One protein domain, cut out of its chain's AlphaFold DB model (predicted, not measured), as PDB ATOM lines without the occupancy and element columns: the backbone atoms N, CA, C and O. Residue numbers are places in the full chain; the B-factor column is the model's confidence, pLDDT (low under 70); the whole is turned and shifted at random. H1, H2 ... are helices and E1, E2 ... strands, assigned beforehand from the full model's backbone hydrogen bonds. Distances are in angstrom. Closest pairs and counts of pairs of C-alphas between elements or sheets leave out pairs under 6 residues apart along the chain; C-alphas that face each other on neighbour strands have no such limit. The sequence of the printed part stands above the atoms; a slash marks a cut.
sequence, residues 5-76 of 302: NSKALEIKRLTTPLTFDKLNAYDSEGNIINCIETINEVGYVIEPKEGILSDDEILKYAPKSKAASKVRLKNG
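Overview. This is residues 5 to 76 of the 302 residues of an uncharacterized protein of Methanobrevibacter thaueri (UniProt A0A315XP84). This is a flat model in two parts: three short helices lie at one end, with H2 and H3 folded back on each other as a helical hairpin and H1 meeting H2 only lightly, and two small two-stranded hairpins, E1 with E2 and E3 with E4, make the other end. Residues 37 to 42, the tip of the second strand hairpin, stick out from the body. The printed part has 72 residues with three named helices and four named strands in the order H1 E1 E2 E3 E4 H2 H3; both sheets, E1 - E2 and E3 - E4, are antiparallel, and the class is mixed, helices and strands. The whole is compact, with a radius of gyration of the C-alphas of 12.7 A, and spans 39 by 36 by 15 A.

Arrangement. Begin with H1, residues 5 to 15, which a tight link joins to E1, residues 19 to 21. E1 and E2, residues 24 to 26, form a hairpin at 148 degrees between their directions; look for N 26 and O 19, 2.8 A apart, and N 19 and O 26, 3.0 A apart. Residues 25 to 26 of E2 also pair, antiparallel, with residues 32 to 33. Next come E3, residues 35 to 37, and E4, residues 42 to 44, a hairpin at 153 degrees with N 36 and O 43 2.8 A apart, within hydrogen-bond range. The closest C-alphas of E2 and E4 are those of Ala 25 and Tyr 44, 7.4 A apart. Further on is H2, residues 55 to 61, which only just touches H1, with 3 pairs of C-alphas within 8 A; the closest are those of Leu 14 and Tyr 61, 6.4 A apart. H1 and H2 run the same way at a steep tilt of 49 degrees. H2 and H3, residues 66 to 74, touch and form a helical hairpin, opposite ways at a steep tilt of 42 degrees; their closest C-alphas, of Leu 59 and Ala 68, are 5.3 A apart. H1 and H3 are apart. In H1, H2 and H3 every O i to N i+4 pair is within hydrogen-bond range.

Along the chain. Find C-alpha 5 at (228.297, 189.000, 166.691); from there H1 runs 15.5 A to C-alpha 15. The strands E1, E2, E3 and E4 have 3 residues each; E1 begins at C-alpha 19, at (220.450, 189.925, 144.861). H2 measures 10.3 A and H3 12.1 A, ending at C-alpha 74 at (201.235, 187.232, 170.710).

Size, cuts and confidence. Look at Lys 22 and Gly 76 for the two C-alphas farthest apart, 40.2 A. The printed part has no cut and no long link; E4 to H2, with 10 residues between them, is a short link. The mean pLDDT of the printed part is 87.3, and residues 38 to 40 are under 70.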
ATOM      1  N   ASN A   5     227.871 189.145 168.075       85.44
ATOM      2  CA  ASN A   5     228.297 189.000 166.691       85.44
ATOM      3  C   ASN A   5     227.247 188.292 165.807       85.44
ATOM      4  O   ASN A   5     227.028 188.702 164.671       85.44
ATOM      5  N   SER A   6     226.548 187.262 166.309       86.75
ATOM      6  CA  SER A   6     225.512 186.572 165.524       86.75
ATOM      7  C   SER A   6     224.283 187.450 165.297       86.75
ATOM      8  O   SER A   6     223.682 187.387 164.230       86.75
ATOM      9  N   LYS A   7     223.929 188.300 166.271       88.88
ATOM     10  CA  LYS A   7     222.834 189.271 166.126       88.88
ATOM     11  C   LYS A   7     223.150 190.336 165.081       88.88
ATOM     12  O   LYS A   7     222.329 190.597 164.207       88.88
ATOM     13  N   ALA A   8     224.347 190.920 165.138       89.56
ATOM     14  CA  ALA A   8     224.769 191.939 164.179       89.56
ATOM     15  C   ALA A   8     224.796 191.403 162.737       89.56
ATOM     16  O   ALA A   8     224.369 192.094 161.811       89.56
ATOM     17  N   LEU A   9     225.250 190.158 162.549       91.81
ATOM     18  CA  LEU A   9     225.221 189.480 161.250       91.81
ATOM     19  C   LEU A   9     223.791 189.243 160.751       91.81
ATOM     20  O   LEU A   9     223.512 189.488 159.580       91.81
ATOM     21  N   GLU A  10     222.880 188.834 161.634       90.81
ATOM     22  CA  GLU A  10     221.471 188.617 161.293       90.81
ATOM     23  C   GLU A  10     220.779 189.912 160.855       90.81
ATOM     24  O   GLU A  10     220.141 189.956 159.804       90.81
ATOM     25  N   ILE A  11     220.966 190.995 161.614       91.25
ATOM     26  CA  ILE A  11     220.431 192.319 161.270       91.25
ATOM     27  C   ILE A  11     220.991 192.777 159.922       91.25
ATOM     28  O   ILE A  11     220.248 193.283 159.078       91.25
ATOM     29  N   LYS A  12     222.292 192.566 159.686       91.69
ATOM     30  CA  LYS A  12     222.916 192.877 158.399       91.69
ATOM     31  C   LYS A  12     222.269 192.077 157.268       91.69
ATOM     32  O   LYS A  12     221.946 192.678 156.252       91.69
ATOM     33  N   ARG A  13     222.015 190.774 157.437       92.12
ATOM     34  CA  ARG A  13     221.328 189.965 156.412       92.12
ATOM     35  C   ARG A  13     219.936 190.507 156.096       92.12
ATOM     36  O   ARG A  13     219.614 190.673 154.927       92.12
ATOM     37  N   LEU A  14     219.139 190.810 157.121       89.88
ATOM     38  CA  LEU A  14     217.759 191.288 156.962       89.88
ATOM     39  C   LEU A  14     217.663 192.678 156.315       89.88
ATOM     40  O   LEU A  14     216.662 192.990 155.679       89.88
ATOM     41  N   THR A  15     218.692 193.512 156.480       89.00
ATOM     42  CA  THR A  15     218.726 194.891 155.959       89.00
ATOM     43  C   THR A  15     219.493 195.038 154.647       89.00
ATOM     44  O   THR A  15     219.432 196.096 154.019       89.00
ATOM     45  N   THR A  16     220.220 194.003 154.214       88.75
ATOM     46  CA  THR A  16     220.971 194.041 152.955       88.75
ATOM     47  C   THR A  16     220.011 193.867 151.772       88.75
ATOM     48  O   THR A  16     219.161 192.977 151.812       88.75
ATOM     49  N   PRO A  17     220.137 194.680 150.704       89.62
ATOM     50  CA  PRO A  17     219.344 194.511 149.494       89.62
ATOM     51  C   PRO A  17     219.478 193.110 148.898       89.62
ATOM     52  O   PRO A  17     220.560 192.520 148.896       89.62
ATOM     53  N   LEU A  18     218.373 192.607 148.353       90.81
ATOM     54  CA  LEU A  18     218.337 191.303 147.703       90.81
ATOM     55  C   LEU A  18     219.164 191.304 146.422       90.81
ATOM     56  O   LEU A  18     219.186 192.286 145.676       90.81
ATOM     57  N   THR A  19     219.801 190.169 146.149       90.06
ATOM     58  CA  THR A  19     220.450 189.925 144.861       90.06
ATOM     59  C   THR A  19     219.539 189.069 143.993       90.06
ATOM     60  O   THR A  19     218.890 188.147 144.478       90.06
ATOM     61  N   PHE A  20     219.451 189.399 142.707       89.88
ATOM     62  CA  PHE A  20     218.596 188.694 141.759       89.88
ATOM     63  C   PHE A  20     219.475 188.015 140.716       89.88
ATOM     64  O   PHE A  20     220.269 188.682 140.051       89.88
ATOM     65  N   ASP A  21     219.321 186.700 140.567       91.19
ATOM     66  CA  ASP A  21     219.892 185.949 139.450       91.19
ATOM     67  C   ASP A  21     218.767 185.190 138.741       91.19
ATOM     68  O   ASP A  21     218.066 184.354 139.322       91.19
ATOM     69  N   LYS A  22     218.576 185.519 137.461       89.50
ATOM     70  CA  LYS A  22     217.469 185.047 136.619       89.50
ATOM     71  C   LYS A  22     216.096 185.334 137.246       89.50
ATOM     72  O   LYS A  22     215.636 186.468 137.203       89.50
ATOM     73  N   LEU A  23     215.435 184.298 137.767       86.56
ATOM     74  CA  LEU A  23     214.082 184.332 138.337       86.56
ATOM     75  C   LEU A  23     214.080 184.178 139.867       86.56
ATOM     76  O   LEU A  23     213.016 184.204 140.479       86.56
ATOM     77  N   ASN A  24     215.253 184.008 140.483       88.44
ATOM     78  CA  ASN A  24     215.379 183.756 141.913       88.44
ATOM     79  C   ASN A  24     215.948 184.988 142.625       88.44
ATOM     80  O   ASN A  24     216.869 185.640 142.126       88.44
ATOM     81  N   ALA A  25     215.415 185.269 143.812       89.56
ATOM     82  CA  ALA A  25     215.978 186.240 144.738       89.56
ATOM     83  C   ALA A  25     216.840 185.520 145.777       89.56
ATOM     84  O   ALA A  25     216.481 184.433 146.237       89.56
ATOM     85  N   TYR A  26     217.949 186.139 146.159       88.44
ATOM     86  CA  TYR A  26     218.907 185.606 147.117       88.44
ATOM     87  C   TYR A  26     219.193 186.627 148.218       88.44
ATOM     88  O   TYR A  26     219.301 187.832 147.958       88.44
ATOM     89  N   ASP A  27     219.333 186.139 149.450       89.62
ATOM     90  CA  ASP A  27     219.812 186.947 150.570       89.62
ATOM     91  C   ASP A  27     221.331 187.203 150.478       89.62
ATOM     92  O   ASP A  27     222.027 186.701 149.591       89.62
ATOM     93  N   SER A  28     221.876 187.982 151.417       89.00
ATOM     94  CA  SER A  28     223.317 188.271 151.460       89.00
ATOM     95  C   SER A  28     224.202 187.056 151.773       89.00
ATOM     96  O   SER A  28     225.422 187.157 151.679       89.00
ATOM     97  N   GLU A  29     223.614 185.940 152.211       88.94
ATOM     98  CA  GLU A  29     224.293 184.663 152.459       88.94
ATOM     99  C   GLU A  29     224.205 183.725 151.232       88.94
ATOM    100  O   GLU A  29     224.840 182.673 151.225       88.94
ATOM    101  N   GLY A  30     223.469 184.106 150.179       87.56
ATOM    102  CA  GLY A  30     223.250 183.295 148.979       87.56
ATOM    103  C   GLY A  30     222.108 182.281 149.101       87.56
ATOM    104  O   GLY A  30     222.005 181.380 148.267       87.56
ATOM    105  N   ASN A  31     221.242 182.400 150.112       88.75
ATOM    106  CA  ASN A  31     220.066 181.544 150.250       88.75
ATOM    107  C   ASN A  31     218.929 182.049 149.363       88.75
ATOM    108  O   ASN A  31     218.669 183.251 149.305       88.75
ATOM    109  N   ILE A  32     218.217 181.124 148.719       88.69
ATOM    110  CA  ILE A  32     217.047 181.445 147.895       88.69
ATOM    111  C   ILE A  32     215.909 181.938 148.795       88.69
ATOM    112  O   ILE A  32     215.545 181.278 149.769       88.69
ATOM    113  N   ILE A  33     215.322 183.075 148.432       88.81
ATOM    114  CA  ILE A  33     214.151 183.648 149.090       88.81
ATOM    115  C   ILE A  33     212.927 183.374 148.229       88.81
ATOM    116  O   ILE A  33     212.872 183.740 147.053       88.81
ATOM    117  N   ASN A  34     211.920 182.758 148.842       83.31
ATOM    118  CA  ASN A  34     210.650 182.514 148.181       83.31
ATOM    119  C   ASN A  34     209.867 183.821 148.038       83.31
ATOM    120  O   ASN A  34     209.766 184.613 148.977       83.31
ATOM    121  N   CYS A  35     209.294 184.020 146.854       82.56
ATOM    122  CA  CYS A  35     208.315 185.070 146.636       82.56
ATOM    123  C   CYS A  35     207.039 184.725 147.414       82.56
ATOM    124  O   CYS A  35     206.535 183.604 147.311       82.56
ATOM    125  N   ILE A  36     206.536 185.675 148.194       78.06
ATOM    126  CA  ILE A  36     205.240 185.588 148.854       78.06
ATOM    127  C   ILE A  36     204.282 186.466 148.059       78.06
ATOM    128  O   ILE A  36     204.464 187.679 147.957       78.06
ATOM    129  N   GLU A  37     203.265 185.830 147.494       71.06
ATOM    130  CA  GLU A  37     202.165 186.501 146.822       71.06
ATOM    131  C   GLU A  37     200.972 186.537 147.776       71.06
ATOM    132  O   GLU A  37     200.420 185.512 148.172       71.06
ATOM    133  N   THR A  38     200.609 187.743 148.191       65.25
ATOM    134  CA  THR A  38     199.356 188.016 148.893       65.25
ATOM    135  C   THR A  38     198.375 188.656 147.916       65.25
ATOM    136  O   THR A  38     198.779 189.171 146.876       65.25
ATOM    137  N   ILE A  39     197.086 188.689 148.266       55.84
ATOM    138  CA  ILE A  39     196.022 189.267 147.418       55.84
ATOM    139  C   ILE A  39     196.346 190.710 146.977       55.84
ATOM    140  O   ILE A  39     195.938 191.129 145.898       55.84
ATOM    141  N   ASN A  40     197.093 191.458 147.798       59.47
ATOM    142  CA  ASN A  40     197.370 192.878 147.579       59.47
ATOM    143  C   ASN A  40     198.838 193.186 147.241       59.47
ATOM    144  O   ASN A  40     199.131 194.302 146.817       59.47
ATOM    145  N   GLU A  41     199.770 192.254 147.464       74.38
ATOM    146  CA  GLU A  41     201.205 192.526 147.336       74.38
ATOM    147  C   GLU A  41     201.996 191.260 146.988       74.38
ATOM    148  O   GLU A  41     201.829 190.215 147.621       74.38
ATOM    149  N   VAL A  42     202.905 191.388 146.021       77.81
ATOM    150  CA  VAL A  42     203.940 190.400 145.699       77.81
ATOM    151  C   VAL A  42     205.254 190.902 146.289       77.81
ATOM    152  O   VAL A  42     205.684 192.011 145.974       77.81
ATOM    153  N   GLY A  43     205.898 190.111 147.147       83.44
ATOM    154  CA  GLY A  43     207.128 190.532 147.813       83.44
ATOM    155  C   GLY A  43     208.045 189.380 148.202       83.44
ATOM    156  O   GLY A  43     207.618 188.252 148.424       83.44
ATOM    157  N   TYR A  44     209.334 189.683 148.325       84.94
ATOM    158  CA  TYR A  44     210.332 188.756 148.850       84.94
ATOM    159  C   TYR A  44     210.551 189.062 150.327       84.94
ATOM    160  O   TYR A  44     211.029 190.140 150.682       84.94
ATOM    161  N   VAL A  45     210.174 188.124 151.190       87.81
ATOM    162  CA  VAL A  45     210.255 188.295 152.642       87.81
ATOM    163  C   VAL A  45     211.333 187.371 153.189       87.81
ATOM    164  O   VAL A  45     211.276 186.157 153.002       87.81
ATOM    165  N   ILE A  46     212.319 187.948 153.875       89.81
ATOM    166  CA  ILE A  46     213.358 187.187 154.570       89.81
ATOM    167  C   ILE A  46     212.850 186.858 155.974       89.81
ATOM    168  O   ILE A  46     212.532 187.759 156.752       89.81
ATOM    169  N   GLU A  47     212.795 185.573 156.313       90.94
ATOM    170  CA  GLU A  47     212.486 185.146 157.678       90.94
ATOM    171  C   GLU A  47     213.724 185.302 158.583       90.94
ATOM    172  O   GLU A  47     214.834 184.908 158.193       90.94
ATOM    173  N   PRO A  48     213.570 185.870 159.792       92.88
ATOM    174  CA  PRO A  48     214.646 185.909 160.771       92.88
ATOM    175  C   PRO A  48     214.914 184.506 161.333       92.88
ATOM    176  O   PRO A  48     213.997 183.705 161.526       92.88
ATOM    177  N   LYS A  49     216.179 184.208 161.640       91.75
ATOM    178  CA  LYS A  49     216.578 182.950 162.287       91.75
ATOM    179  C   LYS A  49     216.011 182.896 163.711       91.75
ATOM    180  O   LYS A  49     216.186 183.824 164.507       91.75
ATOM    181  N   GLU A  50     215.348 181.787 164.042       88.75
ATOM    182  CA  GLU A  50     214.711 181.599 165.347       88.75
ATOM    183  C   GLU A  50     215.727 181.705 166.498       88.75
ATOM    184  O   GLU A  50     216.818 181.135 166.455       88.75
ATOM    185  N   GLY A  51     215.365 182.453 167.545       87.00
ATOM    186  CA  GLY A  51     216.166 182.584 168.766       87.00
ATOM    187  C   GLY A  51     217.393 183.501 168.673       87.00
ATOM    188  O   GLY A  51     218.134 183.594 169.656       87.00
ATOM    189  N   ILE A  52     217.623 184.178 167.539       90.06
ATOM    190  CA  ILE A  52     218.713 185.161 167.399       90.06
ATOM    191  C   ILE A  52     218.257 186.565 167.810       90.06
ATOM    192  O   ILE A  52     218.930 187.219 168.610       90.06
ATOM    193  N   LEU A  53     217.125 187.013 167.268       92.00
ATOM    194  CA  LEU A  53     216.559 188.340 167.507       92.00
ATOM    195  C   LEU A  53     215.493 188.299 168.606       92.00
ATOM    196  O   LEU A  53     214.794 187.298 168.771       92.00
ATOM    197  N   SER A  54     215.379 189.395 169.350       93.31
ATOM    198  CA  SER A  54     214.269 189.645 170.277       93.31
ATOM    199  C   SER A  54     212.978 190.014 169.539       93.31
ATOM    200  O   SER A  54     213.014 190.412 168.375       93.31
ATOM    201  N   ASP A  55     211.839 189.911 170.230       92.31
ATOM    202  CA  ASP A  55     210.512 190.234 169.685       92.31
ATOM    203  C   ASP A  55     210.481 191.659 169.073       92.31
ATOM    204  O   ASP A  55     210.015 191.834 167.944       92.31
ATOM    205  N   ASP A  56     211.086 192.656 169.732       92.75
ATOM    206  CA  ASP A  56     211.173 194.041 169.231       92.75
ATOM    207  C   ASP A  56     212.094 194.183 168.007       92.75
ATOM    208  O   ASP A  56     211.794 194.914 167.058       92.75
ATOM    209  N   GLU A  57     213.221 193.467 167.995       92.69
ATOM    210  CA  GLU A  57     214.151 193.462 166.863       92.69
ATOM    211  C   GLU A  57     213.522 192.800 165.632       92.69
ATOM    212  O   GLU A  57     213.711 193.282 164.513       92.69
ATOM    213  N   ILE A  58     212.733 191.739 165.821       93.50
ATOM    214  CA  ILE A  58     211.980 191.084 164.744       93.50
ATOM    215  C   ILE A  58     210.986 192.072 164.122       93.50
ATOM    216  O   ILE A  58     210.935 192.201 162.898       93.50
ATOM    217  N   LEU A  59     210.235 192.807 164.948       91.88
ATOM    218  CA  LEU A  59     209.282 193.814 164.470       91.88
ATOM    219  C   LEU A  59     209.972 194.964 163.727       91.88
ATOM    220  O   LEU A  59     209.425 195.477 162.753       91.88
ATOM    221  N   LYS A  60     211.177 195.351 164.156       94.00
ATOM    222  CA  LYS A  60     211.941 196.448 163.556       94.00
ATOM    223  C   LYS A  60     212.610 196.069 162.233       94.00
ATOM    224  O   LYS A  60     212.559 196.847 161.285       94.00
ATOM    225  N   TYR A  61     213.271 194.914 162.180       92.12
ATOM    226  CA  TYR A  61     214.136 194.536 161.054       92.12
ATOM    227  C   TYR A  61     213.471 193.590 160.051       92.12
ATOM    228  O   TYR A  61     213.921 193.518 158.912       92.12
ATOM    229  N   ALA A  62     212.399 192.894 160.435       91.94
ATOM    230  CA  ALA A  62     211.669 191.983 159.555       91.94
ATOM    231  C   ALA A  62     210.139 192.135 159.701       91.94
ATOM    232  O   ALA A  62     209.444 191.137 159.915       91.94
ATOM    233  N   PRO A  63     209.569 193.349 159.553       90.31
ATOM    234  CA  PRO A  63     208.165 193.619 159.881       90.31
ATOM    235  C   PRO A  63     207.159 192.787 159.073       90.31
ATOM    236  O   PRO A  63     206.067 192.512 159.562       90.31
ATOM    237  N   LYS A  64     207.501 192.358 157.854       89.25
ATOM    238  CA  LYS A  64     206.612 191.559 156.990       89.25
ATOM    239  C   LYS A  64     206.778 190.037 157.154       89.25
ATOM    240  O   LYS A  64     206.105 189.285 156.461       89.25
ATOM    241  N   SER A  65     207.673 189.582 158.033       91.00
ATOM    242  CA  SER A  65     207.955 188.153 158.245       91.00
ATOM    243  C   SER A  65     206.852 187.429 159.024       91.00
ATOM    244  O   SER A  65     206.151 188.035 159.840       91.00
ATOM    245  N   LYS A  66     206.746 186.105 158.846       90.94
ATOM    246  CA  LYS A  66     205.884 185.235 159.665       90.94
ATOM    247  C   LYS A  66     206.265 185.317 161.135       90.94
ATOM    248  O   LYS A  66     205.385 185.279 161.995       90.94
ATOM    249  N   ALA A  67     207.557 185.454 161.435       91.69
ATOM    250  CA  ALA A  67     208.027 185.695 162.795       91.69
ATOM    251  C   ALA A  67     207.448 186.995 163.381       91.69
ATOM    252  O   ALA A  67     206.912 186.972 164.488       91.69
ATOM    253  N   ALA A  68     207.469 188.100 162.630       91.31
ATOM    254  CA  ALA A  68     206.870 189.359 163.070       91.31
ATOM    255  C   ALA A  68     205.355 189.236 163.263       91.31
ATOM    256  O   ALA A  68     204.851 189.661 164.299       91.31
ATOM    257  N   SER A  69     204.632 188.583 162.348       90.00
ATOM    258  CA  SER A  69     203.196 188.312 162.514       90.00
ATOM    259  C   SER A  69     202.891 187.502 163.779       90.00
ATOM    260  O   SER A  69     201.954 187.830 164.506       90.00
ATOM    261  N   LYS A  70     203.710 186.489 164.108       90.38
ATOM    262  CA  LYS A  70     203.581 185.735 165.369       90.38
ATOM    263  C   LYS A  70     203.763 186.638 166.587       90.38
ATOM    264  O   LYS A  70     202.978 186.537 167.526       90.38
ATOM    265  N   VAL A  71     204.770 187.514 166.571       89.31
ATOM    266  CA  VAL A  71     205.018 188.475 167.657       89.31
ATOM    267  C   VAL A  71     203.843 189.448 167.797       89.31
ATOM    268  O   VAL A  71     203.346 189.636 168.904       89.31
ATOM    269  N   ARG A  72     203.324 190.001 166.692       87.56
ATOM    270  CA  ARG A  72     202.157 190.903 166.717       87.56
ATOM    271  C   ARG A  72     200.918 190.243 167.314       87.56
ATOM    272  O   ARG A  72     200.261 190.831 168.170       87.56
ATOM    273  N   LEU A  73     200.611 189.012 166.898       85.00
ATOM    274  CA  LEU A  73     199.475 188.257 167.437       85.00
ATOM    275  C   LEU A  73     199.668 187.900 168.912       85.00
ATOM    276  O   LEU A  73     198.730 188.015 169.697       85.00
ATOM    277  N   LYS A  74     200.885 187.508 169.309       86.25
ATOM    278  CA  LYS A  74     201.235 187.232 170.710       86.25
ATOM    279  C   LYS A  74     201.047 188.471 171.589       86.25
ATOM    280  O   LYS A  74     200.533 188.349 172.697       86.25
ATOM    281  N   ASN A  75     201.408 189.643 171.074       82.12
ATOM    282  CA  ASN A  75     201.301 190.916 171.782       82.12
ATOM    283  C   ASN A  75     199.905 191.564 171.670       82.12
ATOM    284  O   ASN A  75     199.682 192.635 172.229       82.12
ATOM    285  N   GLY A  76     198.953 190.934 170.973       76.69
ATOM    286  CA  GLY A  76     197.556 191.375 170.919       76.69
ATOM    287  C   GLY A  76     197.254 192.531 169.962       76.69
ATOM    288  O   GLY A  76     196.143 193.048 169.998       76.69
TER     289      GLY A  76